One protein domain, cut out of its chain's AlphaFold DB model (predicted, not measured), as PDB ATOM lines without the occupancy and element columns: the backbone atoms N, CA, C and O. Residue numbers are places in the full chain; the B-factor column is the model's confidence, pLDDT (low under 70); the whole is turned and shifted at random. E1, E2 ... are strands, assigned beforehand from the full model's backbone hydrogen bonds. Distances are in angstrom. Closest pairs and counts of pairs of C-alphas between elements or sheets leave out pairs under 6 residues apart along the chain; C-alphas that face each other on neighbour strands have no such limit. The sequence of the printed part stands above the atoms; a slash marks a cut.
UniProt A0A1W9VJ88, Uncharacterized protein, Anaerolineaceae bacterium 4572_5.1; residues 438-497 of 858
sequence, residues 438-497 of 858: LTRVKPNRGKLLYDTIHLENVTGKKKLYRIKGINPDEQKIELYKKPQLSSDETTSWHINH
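Overview. This is residues 438 to 497 of the 858 residues of an uncharacterized protein of Anaerolineaceae bacterium 4572_5.1 (UniProt A0A1W9VJ88). There is little regular structure: one strongly twisted antiparallel sheet, E3 - E2 - E1 - E4, is curled like part of an open barrel, and its inner strand E2 bends at residue 468, pairing with E1 before the bend and mostly with E3 after it. The 60 printed residues include no named helix and four strands, E1 to E4 along the chain, holding 22 residues: all strand, compact, radius of gyration of the C-alphas 11.5 A, spans 31 by 26 by 16 A.

Arrangement. E2, residues 464 to 471, bends by 71 degrees at residue 468. E1, residues 452 to 455, pairs with residues 464 to 466 (N 465 to O 453, 2.8 A). E3, residues 476 to 479, pairs with residues 467 to 471 (N 478 to O 469, 2.8 A). E1, E2 and E3 form a meander, each antiparallel to the one before, and two hairpins. Edge strand E4, residues 491 to 496, neighbours E1 (N 454 to O 494, 2.8 A), completing a Greek key, a meander whose first strand neighbours the fourth. E3 and E4 are apart.

Along the chain. E2 measures 19.4 A and E4 15.8 A; E1 and E3 measure 10.0 A each. C-alpha 452 is at (115.311, 121.172, 172.070), C-alpha 496 at (112.731, 118.191, 175.392).

Size, cuts and confidence. The C-alphas farthest apart, Gly 446 and Ser 487, are 32.5 A apart. The printed part has no cut. E3 to E4 is a long link. Residues 446 to 449 and 488 have pLDDT under 70.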
ATOM      1  N   LEU A 438     102.195 123.790 169.960       91.44
ATOM      2  CA  LEU A 438     103.560 124.299 169.824       91.44
ATOM      3  C   LEU A 438     103.761 125.656 170.506       91.44
ATOM      4  O   LEU A 438     104.898 126.101 170.646       91.44
ATOM      5  N   THR A 439     102.703 126.334 170.960       85.25
ATOM      6  CA  THR A 439     102.834 127.637 171.617       85.25
ATOM      7  C   THR A 439     103.448 127.548 173.023       85.25
ATOM      8  O   THR A 439     103.889 128.579 173.557       85.25
ATOM      9  N   ARG A 440     103.514 126.333 173.591       86.88
ATOM     10  CA  ARG A 440     104.258 125.980 174.813       86.88
ATOM     11  C   ARG A 440     105.765 125.864 174.580       86.88
ATOM     12  O   ARG A 440     106.537 126.080 175.513       86.88
ATOM     13  N   VAL A 441     106.192 125.572 173.350       90.94
ATOM     14  CA  VAL A 441     107.612 125.464 173.000       90.94
ATOM     15  C   VAL A 441     108.270 126.831 173.161       90.94
ATOM     16  O   VAL A 441     107.790 127.842 172.641       90.94
ATOM     17  N   LYS A 442     109.400 126.884 173.865       88.25
ATOM     18  CA  LYS A 442     110.191 128.107 174.038       88.25
ATOM     19  C   LYS A 442     111.273 128.158 172.948       88.25
ATOM     20  O   LYS A 442     112.335 127.556 173.121       88.25
ATOM     21  N   PRO A 443     111.067 128.852 171.807       88.00
ATOM     22  CA  PRO A 443     112.123 129.031 170.816       88.00
ATOM     23  C   PRO A 443     113.221 129.946 171.357       88.00
ATOM     24  O   PRO A 443     112.995 130.767 172.250       88.00
ATOM     25  N   ASN A 444     114.416 129.859 170.777       82.38
ATOM     26  CA  ASN A 444     115.542 130.652 171.245       82.38
ATOM     27  C   ASN A 444     115.337 132.170 171.106       82.38
ATOM     28  O   ASN A 444     115.324 132.710 170.002       82.38
ATOM     29  N   ARG A 445     115.303 132.874 172.246       70.69
ATOM     30  CA  ARG A 445     115.257 134.351 172.334       70.69
ATOM     31  C   ARG A 445     116.617 135.004 172.617       70.69
ATOM     32  O   ARG A 445     116.686 136.175 172.976       70.69
ATOM     33  N   GLY A 446     117.718 134.255 172.540       67.06
ATOM     34  CA  GLY A 446     119.035 134.753 172.937       67.06
ATOM     35  C   GLY A 446     120.108 133.672 172.924       67.06
ATOM     36  O   GLY A 446     120.194 132.882 171.991       67.06
ATOM     37  N   LYS A 447     120.998 133.635 173.922       57.84
ATOM     38  CA  LYS A 447     122.051 132.605 173.940       57.84
ATOM     39  C   LYS A 447     121.604 131.271 174.551       57.84
ATOM     40  O   LYS A 447     122.198 130.263 174.173       57.84
ATOM     41  N   LEU A 448     120.624 131.215 175.464       59.25
ATOM     42  CA  LEU A 448     120.442 130.019 176.311       59.25
ATOM     43  C   LEU A 448     119.008 129.734 176.843       59.25
ATOM     44  O   LEU A 448     118.855 128.876 177.707       59.25
ATOM     45  N   LEU A 449     117.953 130.377 176.328       68.25
ATOM     46  CA  LEU A 449     116.556 130.076 176.706       68.25
ATOM     47  C   LEU A 449     115.837 129.412 175.527       68.25
ATOM     48  O   LEU A 449     115.204 130.108 174.736       68.25
ATOM     49  N   TYR A 450     116.025 128.105 175.338       85.31
ATOM     50  CA  TYR A 450     115.330 127.365 174.284       85.31
ATOM     51  C   TYR A 450     115.077 125.912 174.659       85.31
ATOM     52  O   TYR A 450     115.928 125.287 175.293       85.31
ATOM     53  N   ASP A 451     113.962 125.387 174.170       92.31
ATOM     54  CA  ASP A 451     113.686 123.956 174.116       92.31
ATOM     55  C   ASP A 451     114.494 123.293 172.992       92.31
ATOM     56  O   ASP A 451     115.035 123.939 172.075       92.31
ATOM     57  N   THR A 452     114.606 121.973 173.072       93.31
ATOM     58  CA  THR A 452     115.311 121.172 172.070       93.31
ATOM     59  C   THR A 452     114.413 120.086 171.511       93.31
ATOM     60  O   THR A 452     113.509 119.634 172.193       93.31
ATOM     61  N   ILE A 453     114.664 119.666 170.274       95.56
ATOM     62  CA  ILE A 453     113.984 118.517 169.668       95.56
ATOM     63  C   ILE A 453     114.980 117.378 169.477       95.56
ATOM     64  O   ILE A 453     116.104 117.606 169.017       95.56
ATOM     65  N   HIS A 454     114.575 116.174 169.853       94.88
ATOM     66  CA  HIS A 454     115.247 114.927 169.532       94.88
ATOM     67  C   HIS A 454     114.608 114.304 168.292       94.88
ATOM     68  O   HIS A 454     113.385 114.296 168.175       94.88
ATOM     69  N   LEU A 455     115.432 113.801 167.376       95.06
ATOM     70  CA  LEU A 455     115.009 113.108 166.159       95.06
ATOM     71  C   LEU A 455     115.736 111.758 166.093       95.06
ATOM     72  O   LEU A 455     116.970 111.734 166.142       95.06
ATOM     73  N   GLU A 456     115.003 110.649 165.990       92.81
ATOM     74  CA  GLU A 456     115.594 109.307 166.107       92.81
ATOM     75  C   GLU A 456     116.446 108.879 164.903       92.81
ATOM     76  O   GLU A 456     117.566 108.390 165.087       92.81
ATOM     77  N   ASN A 457     115.970 109.111 163.678       90.81
ATOM     78  CA  ASN A 457     116.549 108.569 162.439       90.81
ATOM     79  C   ASN A 457     117.515 109.546 161.745       90.81
ATOM     80  O   ASN A 457     117.479 109.762 160.532       90.81
ATOM     81  N   VAL A 458     118.395 110.176 162.525       90.06
ATOM     82  CA  VAL A 458     119.389 111.136 162.025       90.06
ATOM     83  C   VAL A 458     120.730 110.454 161.739       90.06
ATOM     84  O   VAL A 458     121.294 109.775 162.596       90.06
ATOM     85  N   THR A 459     121.321 110.717 160.569       84.12
ATOM     86  CA  THR A 459     122.707 110.353 160.248       84.12
ATOM     87  C   THR A 459     123.693 111.197 161.051       84.12
ATOM     88  O   THR A 459     123.977 112.360 160.766       84.12
ATOM     89  N   GLY A 460     124.250 110.594 162.100       82.38
ATOM     90  CA  GLY A 460     125.329 111.169 162.893       82.38
ATOM     91  C   GLY A 460     125.160 110.939 164.389       82.38
ATOM     92  O   GLY A 460     124.146 110.459 164.872       82.38
ATOM     93  N   LYS A 461     126.180 111.328 165.160       81.00
ATOM     94  CA  LYS A 461     126.181 111.143 166.624       81.00
ATOM     95  C   LYS A 461     125.234 112.089 167.376       81.00
ATOM     96  O   LYS A 461     125.142 111.993 168.593       81.00
ATOM     97  N   LYS A 462     124.619 113.068 166.702       85.19
ATOM     98  CA  LYS A 462     123.838 114.135 167.344       85.19
ATOM     99  C   LYS A 462     122.386 114.061 166.909       85.19
ATOM    100  O   LYS A 462     122.070 114.508 165.815       85.19
ATOM    101  N   LYS A 463     121.538 113.584 167.811       91.12
ATOM    102  CA  LYS A 463     120.086 113.521 167.629       91.12
ATOM    103  C   LYS A 463     119.336 114.731 168.203       91.12
ATOM    104  O   LYS A 463     118.166 114.917 167.909       91.12
ATOM    105  N   LEU A 464     120.012 115.584 168.985       93.31
ATOM    106  CA  LEU A 464     119.399 116.717 169.690       93.31
ATOM    107  C   LEU A 464     119.675 118.076 169.016       93.31
ATOM    108  O   LEU A 464     120.829 118.504 168.868       93.31
ATOM    109  N   TYR A 465     118.612 118.807 168.683       93.50
ATOM    110  CA  TYR A 465     118.639 120.062 167.928       93.50
ATOM    111  C   TYR A 465     118.045 121.235 168.709       93.50
ATOM    112  O   TYR A 465     117.151 121.083 169.530       93.50
ATOM    113  N   ARG A 466     118.555 122.446 168.451       91.94
ATOM    114  CA  ARG A 466     118.034 123.689 169.047       91.94
ATOM    115  C   ARG A 466     116.880 124.234 168.223       91.94
ATOM    116  O   ARG A 466     117.086 124.474 167.028       91.94
ATOM    117  N   ILE A 467     115.775 124.557 168.885       93.50
ATOM    118  CA  ILE A 467     114.627 125.220 168.269       93.50
ATOM    119  C   ILE A 467     114.897 126.731 168.192       93.50
ATOM    120  O   ILE A 467     115.189 127.398 169.187       93.50
ATOM    121  N   LYS A 468     114.871 127.268 166.974       92.25
ATOM    122  CA  LYS A 468     115.070 128.687 166.641       92.25
ATOM    123  C   LYS A 468     113.747 129.445 166.581       92.25
ATOM    124  O   LYS A 468     113.699 130.588 167.019       92.25
ATOM    125  N   GLY A 469     112.709 128.821 166.043       91.31
ATOM    126  CA  GLY A 469     111.396 129.427 165.848       91.31
ATOM    127  C   GLY A 469     110.321 128.357 165.744       91.31
ATOM    128  O   GLY A 469     110.637 127.182 165.567       91.31
ATOM    129  N   ILE A 470     109.066 128.774 165.862       92.94
ATOM    130  CA  ILE A 470     107.894 127.899 165.785       92.94
ATOM    131  C   ILE A 470     106.836 128.526 164.875       92.94
ATOM    132  O   ILE A 470     106.723 129.751 164.786       92.94
ATOM    133  N   ASN A 471     106.061 127.681 164.207       92.00
ATOM    134  CA  ASN A 471     104.871 128.038 163.449       92.00
ATOM    135  C   ASN A 471     103.737 127.062 163.819       92.00
ATOM    136  O   ASN A 471     103.580 126.042 163.145       92.00
ATOM    137  N   PRO A 472     102.990 127.352 164.903       90.56
ATOM    138  CA  PRO A 472     101.886 126.518 165.378       90.56
ATOM    139  C   PRO A 472     100.840 126.207 164.300       90.56
ATOM    140  O   PRO A 472     100.456 125.057 164.159       90.56
ATOM    141  N   ASP A 473     100.462 127.193 163.477       87.31
ATOM    142  CA  ASP A 473      99.430 127.033 162.435       87.31
ATOM    143  C   ASP A 473      99.779 125.973 161.375       87.31
ATOM    144  O   ASP A 473      98.894 125.448 160.705       87.31
ATOM    145  N   GLU A 474     101.068 125.689 161.185       92.62
ATOM    146  CA  GLU A 474     101.561 124.710 160.212       92.62
ATOM    147  C   GLU A 474     102.182 123.477 160.883       92.62
ATOM    148  O   GLU A 474     102.796 122.677 160.180       92.62
ATOM    149  N   GLN A 475     102.097 123.359 162.215       95.56
ATOM    150  CA  GLN A 475     102.789 122.336 163.010       95.56
ATOM    151  C   GLN A 475     104.284 122.227 162.647       95.56
ATOM    152  O   GLN A 475     104.845 121.152 162.442       95.56
ATOM    153  N   LYS A 476     104.953 123.382 162.512       96.19
ATOM    154  CA  LYS A 476     106.360 123.463 162.089       96.19
ATOM    155  C   LYS A 476     107.250 124.109 163.131       96.19
ATOM    156  O   LYS A 476     106.885 125.089 163.778       96.19
ATOM    157  N   ILE A 477     108.493 123.649 163.186       96.19
ATOM    158  CA  ILE A 477     109.570 124.286 163.942       96.19
ATOM    159  C   ILE A 477     110.767 124.590 163.036       96.19
ATOM    160  O   ILE A 477     111.074 123.851 162.104       96.19
ATOM    161  N   GLU A 478     111.471 125.687 163.308       95.56
ATOM    162  CA  GLU A 478     112.734 126.030 162.647       95.56
ATOM    163  C   GLU A 478     113.907 125.680 163.564       95.56
ATOM    164  O   GLU A 478     113.923 126.055 164.735       95.56
ATOM    165  N   LEU A 479     114.936 125.026 163.028       95.00
ATOM    166  CA  LEU A 479     116.139 124.624 163.750       95.00
ATOM    167  C   LEU A 479     117.350 125.499 163.417       95.00
ATOM    168  O   LEU A 479     117.511 126.025 162.317       95.00
ATOM    169  N   TYR A 480     118.300 125.591 164.353       92.69
ATOM    170  CA  TYR A 480     119.580 126.273 164.089       92.69
ATOM    171  C   TYR A 480     120.450 125.563 163.047       92.69
ATOM    172  O   TYR A 480     121.222 126.207 162.329       92.69
ATOM    173  N   LYS A 481     120.365 124.234 162.999       92.94
ATOM    174  CA  LYS A 481     121.156 123.371 162.120       92.94
ATOM    175  C   LYS A 481     120.217 122.427 161.388       92.94
ATOM    176  O   LYS A 481     119.286 121.928 162.005       92.94
ATOM    177  N   LYS A 482     120.505 122.185 160.106       94.50
ATOM    178  CA  LYS A 482     119.815 121.188 159.285       94.50
ATOM    179  C   LYS A 482     120.094 119.785 159.851       94.50
ATOM    180  O   LYS A 482     121.276 119.438 159.953       94.50
ATOM    181  N   PRO A 483     119.069 119.003 160.230       93.75
ATOM    182  CA  PRO A 483     119.216 117.571 160.446       93.75
ATOM    183  C   PRO A 483     119.573 116.867 159.136       93.75
ATOM    184  O   PRO A 483     119.176 117.309 158.058       93.75
ATOM    185  N   GLN A 484     120.345 115.790 159.221       91.12
ATOM    186  CA  GLN A 484     120.539 114.878 158.097       91.12
ATOM    187  C   GLN A 484     119.866 113.571 158.480       91.12
ATOM    188  O   GLN A 484     120.239 112.993 159.490       91.12
ATOM    189  N   LEU A 485     118.840 113.158 157.746       89.62
ATOM    190  CA  LEU A 485     118.168 111.882 157.983       89.62
ATOM    191  C   LEU A 485     118.932 110.755 157.271       89.62
ATOM    192  O   LEU A 485     119.763 111.024 156.398       89.62
ATOM    193  N   SER A 486     118.736 109.508 157.697       82.44
ATOM    194  CA  SER A 486     119.335 108.321 157.054       82.44
ATOM    195  C   SER A 486     118.701 107.936 155.726       82.44
ATOM    196  O   SER A 486     119.348 107.275 154.918       82.44
ATOM    197  N   SER A 487     117.477 108.387 155.493       80.75
ATOM    198  CA  SER A 487     116.683 108.190 154.284       80.75
ATOM    199  C   SER A 487     115.871 109.464 154.010       80.75
ATOM    200  O   SER A 487     115.840 110.373 154.842       80.75
ATOM    201  N   ASP A 488     115.202 109.537 152.857       69.31
ATOM    202  CA  ASP A 488     114.213 110.590 152.556       69.31
ATOM    203  C   ASP A 488     112.892 110.409 153.351       69.31
ATOM    204  O   ASP A 488     111.868 111.005 153.021       69.31
ATOM    205  N   GLU A 489     112.894 109.562 154.385       80.19
ATOM    206  CA  GLU A 489     111.718 109.163 155.157       80.19
ATOM    207  C   GLU A 489     111.486 110.062 156.382       80.19
ATOM    208  O   GLU A 489     112.282 110.943 156.722       80.19
ATOM    209  N   THR A 490     110.349 109.852 157.040       92.56
ATOM    210  CA  THR A 490     109.980 110.482 158.309       92.56
ATOM    211  C   THR A 490     110.838 109.959 159.469       92.56
ATOM    212  O   THR A 490     111.499 108.923 159.390       92.56
ATOM    213  N   THR A 491     110.851 110.689 160.584       94.69
ATOM    214  CA  THR A 491     111.486 110.247 161.836       94.69
ATOM    215  C   THR A 491     110.557 110.484 163.010       94.69
ATOM    216  O   THR A 491     109.930 111.536 163.070       94.69
ATOM    217  N   SER A 492     110.540 109.587 163.993       94.69
ATOM    218  CA  SER A 492     109.929 109.912 165.280       94.69
ATOM    219  C   SER A 492     110.700 111.040 165.960       94.69
ATOM    220  O   SER A 492     111.894 111.278 165.687       94.69
ATOM    221  N   TRP A 493     109.993 111.774 166.808       95.75
ATOM    222  CA  TRP A 493     110.512 112.972 167.435       95.75
ATOM    223  C   TRP A 493     109.932 113.182 168.828       95.75
ATOM    224  O   TRP A 493     108.827 112.748 169.134       95.75
ATOM    225  N   HIS A 494     110.681 113.898 169.664       95.25
ATOM    226  CA  HIS A 494     110.155 114.464 170.903       95.25
ATOM    227  C   HIS A 494     110.821 115.803 171.221       95.25
ATOM    228  O   HIS A 494     112.002 116.022 170.931       95.25
ATOM    229  N   ILE A 495     110.070 116.729 171.812       95.31
ATOM    230  CA  ILE A 495     110.567 118.017 172.286       95.31
ATOM    231  C   ILE A 495     110.914 117.889 173.766       95.31
ATOM    232  O   ILE A 495     110.054 117.728 174.627       95.31
ATOM    233  N   ASN A 496     112.204 118.036 174.048       91.62
ATOM    234  CA  ASN A 496     112.731 118.191 175.392       91.62
ATOM    235  C   ASN A 496     112.506 119.636 175.834       91.62
ATOM    236  O   ASN A 496     113.241 120.555 175.432       91.62
ATOM    237  N   HIS A 497     111.462 119.817 176.639       91.94
ATOM    238  CA  HIS A 497     111.205 121.062 177.345       91.94
ATOM    239  C   HIS A 497     112.258 121.301 178.421       91.94
ATOM    240  O   HIS A 497     112.828 120.371 178.988       91.94
TER     241      HIS A 497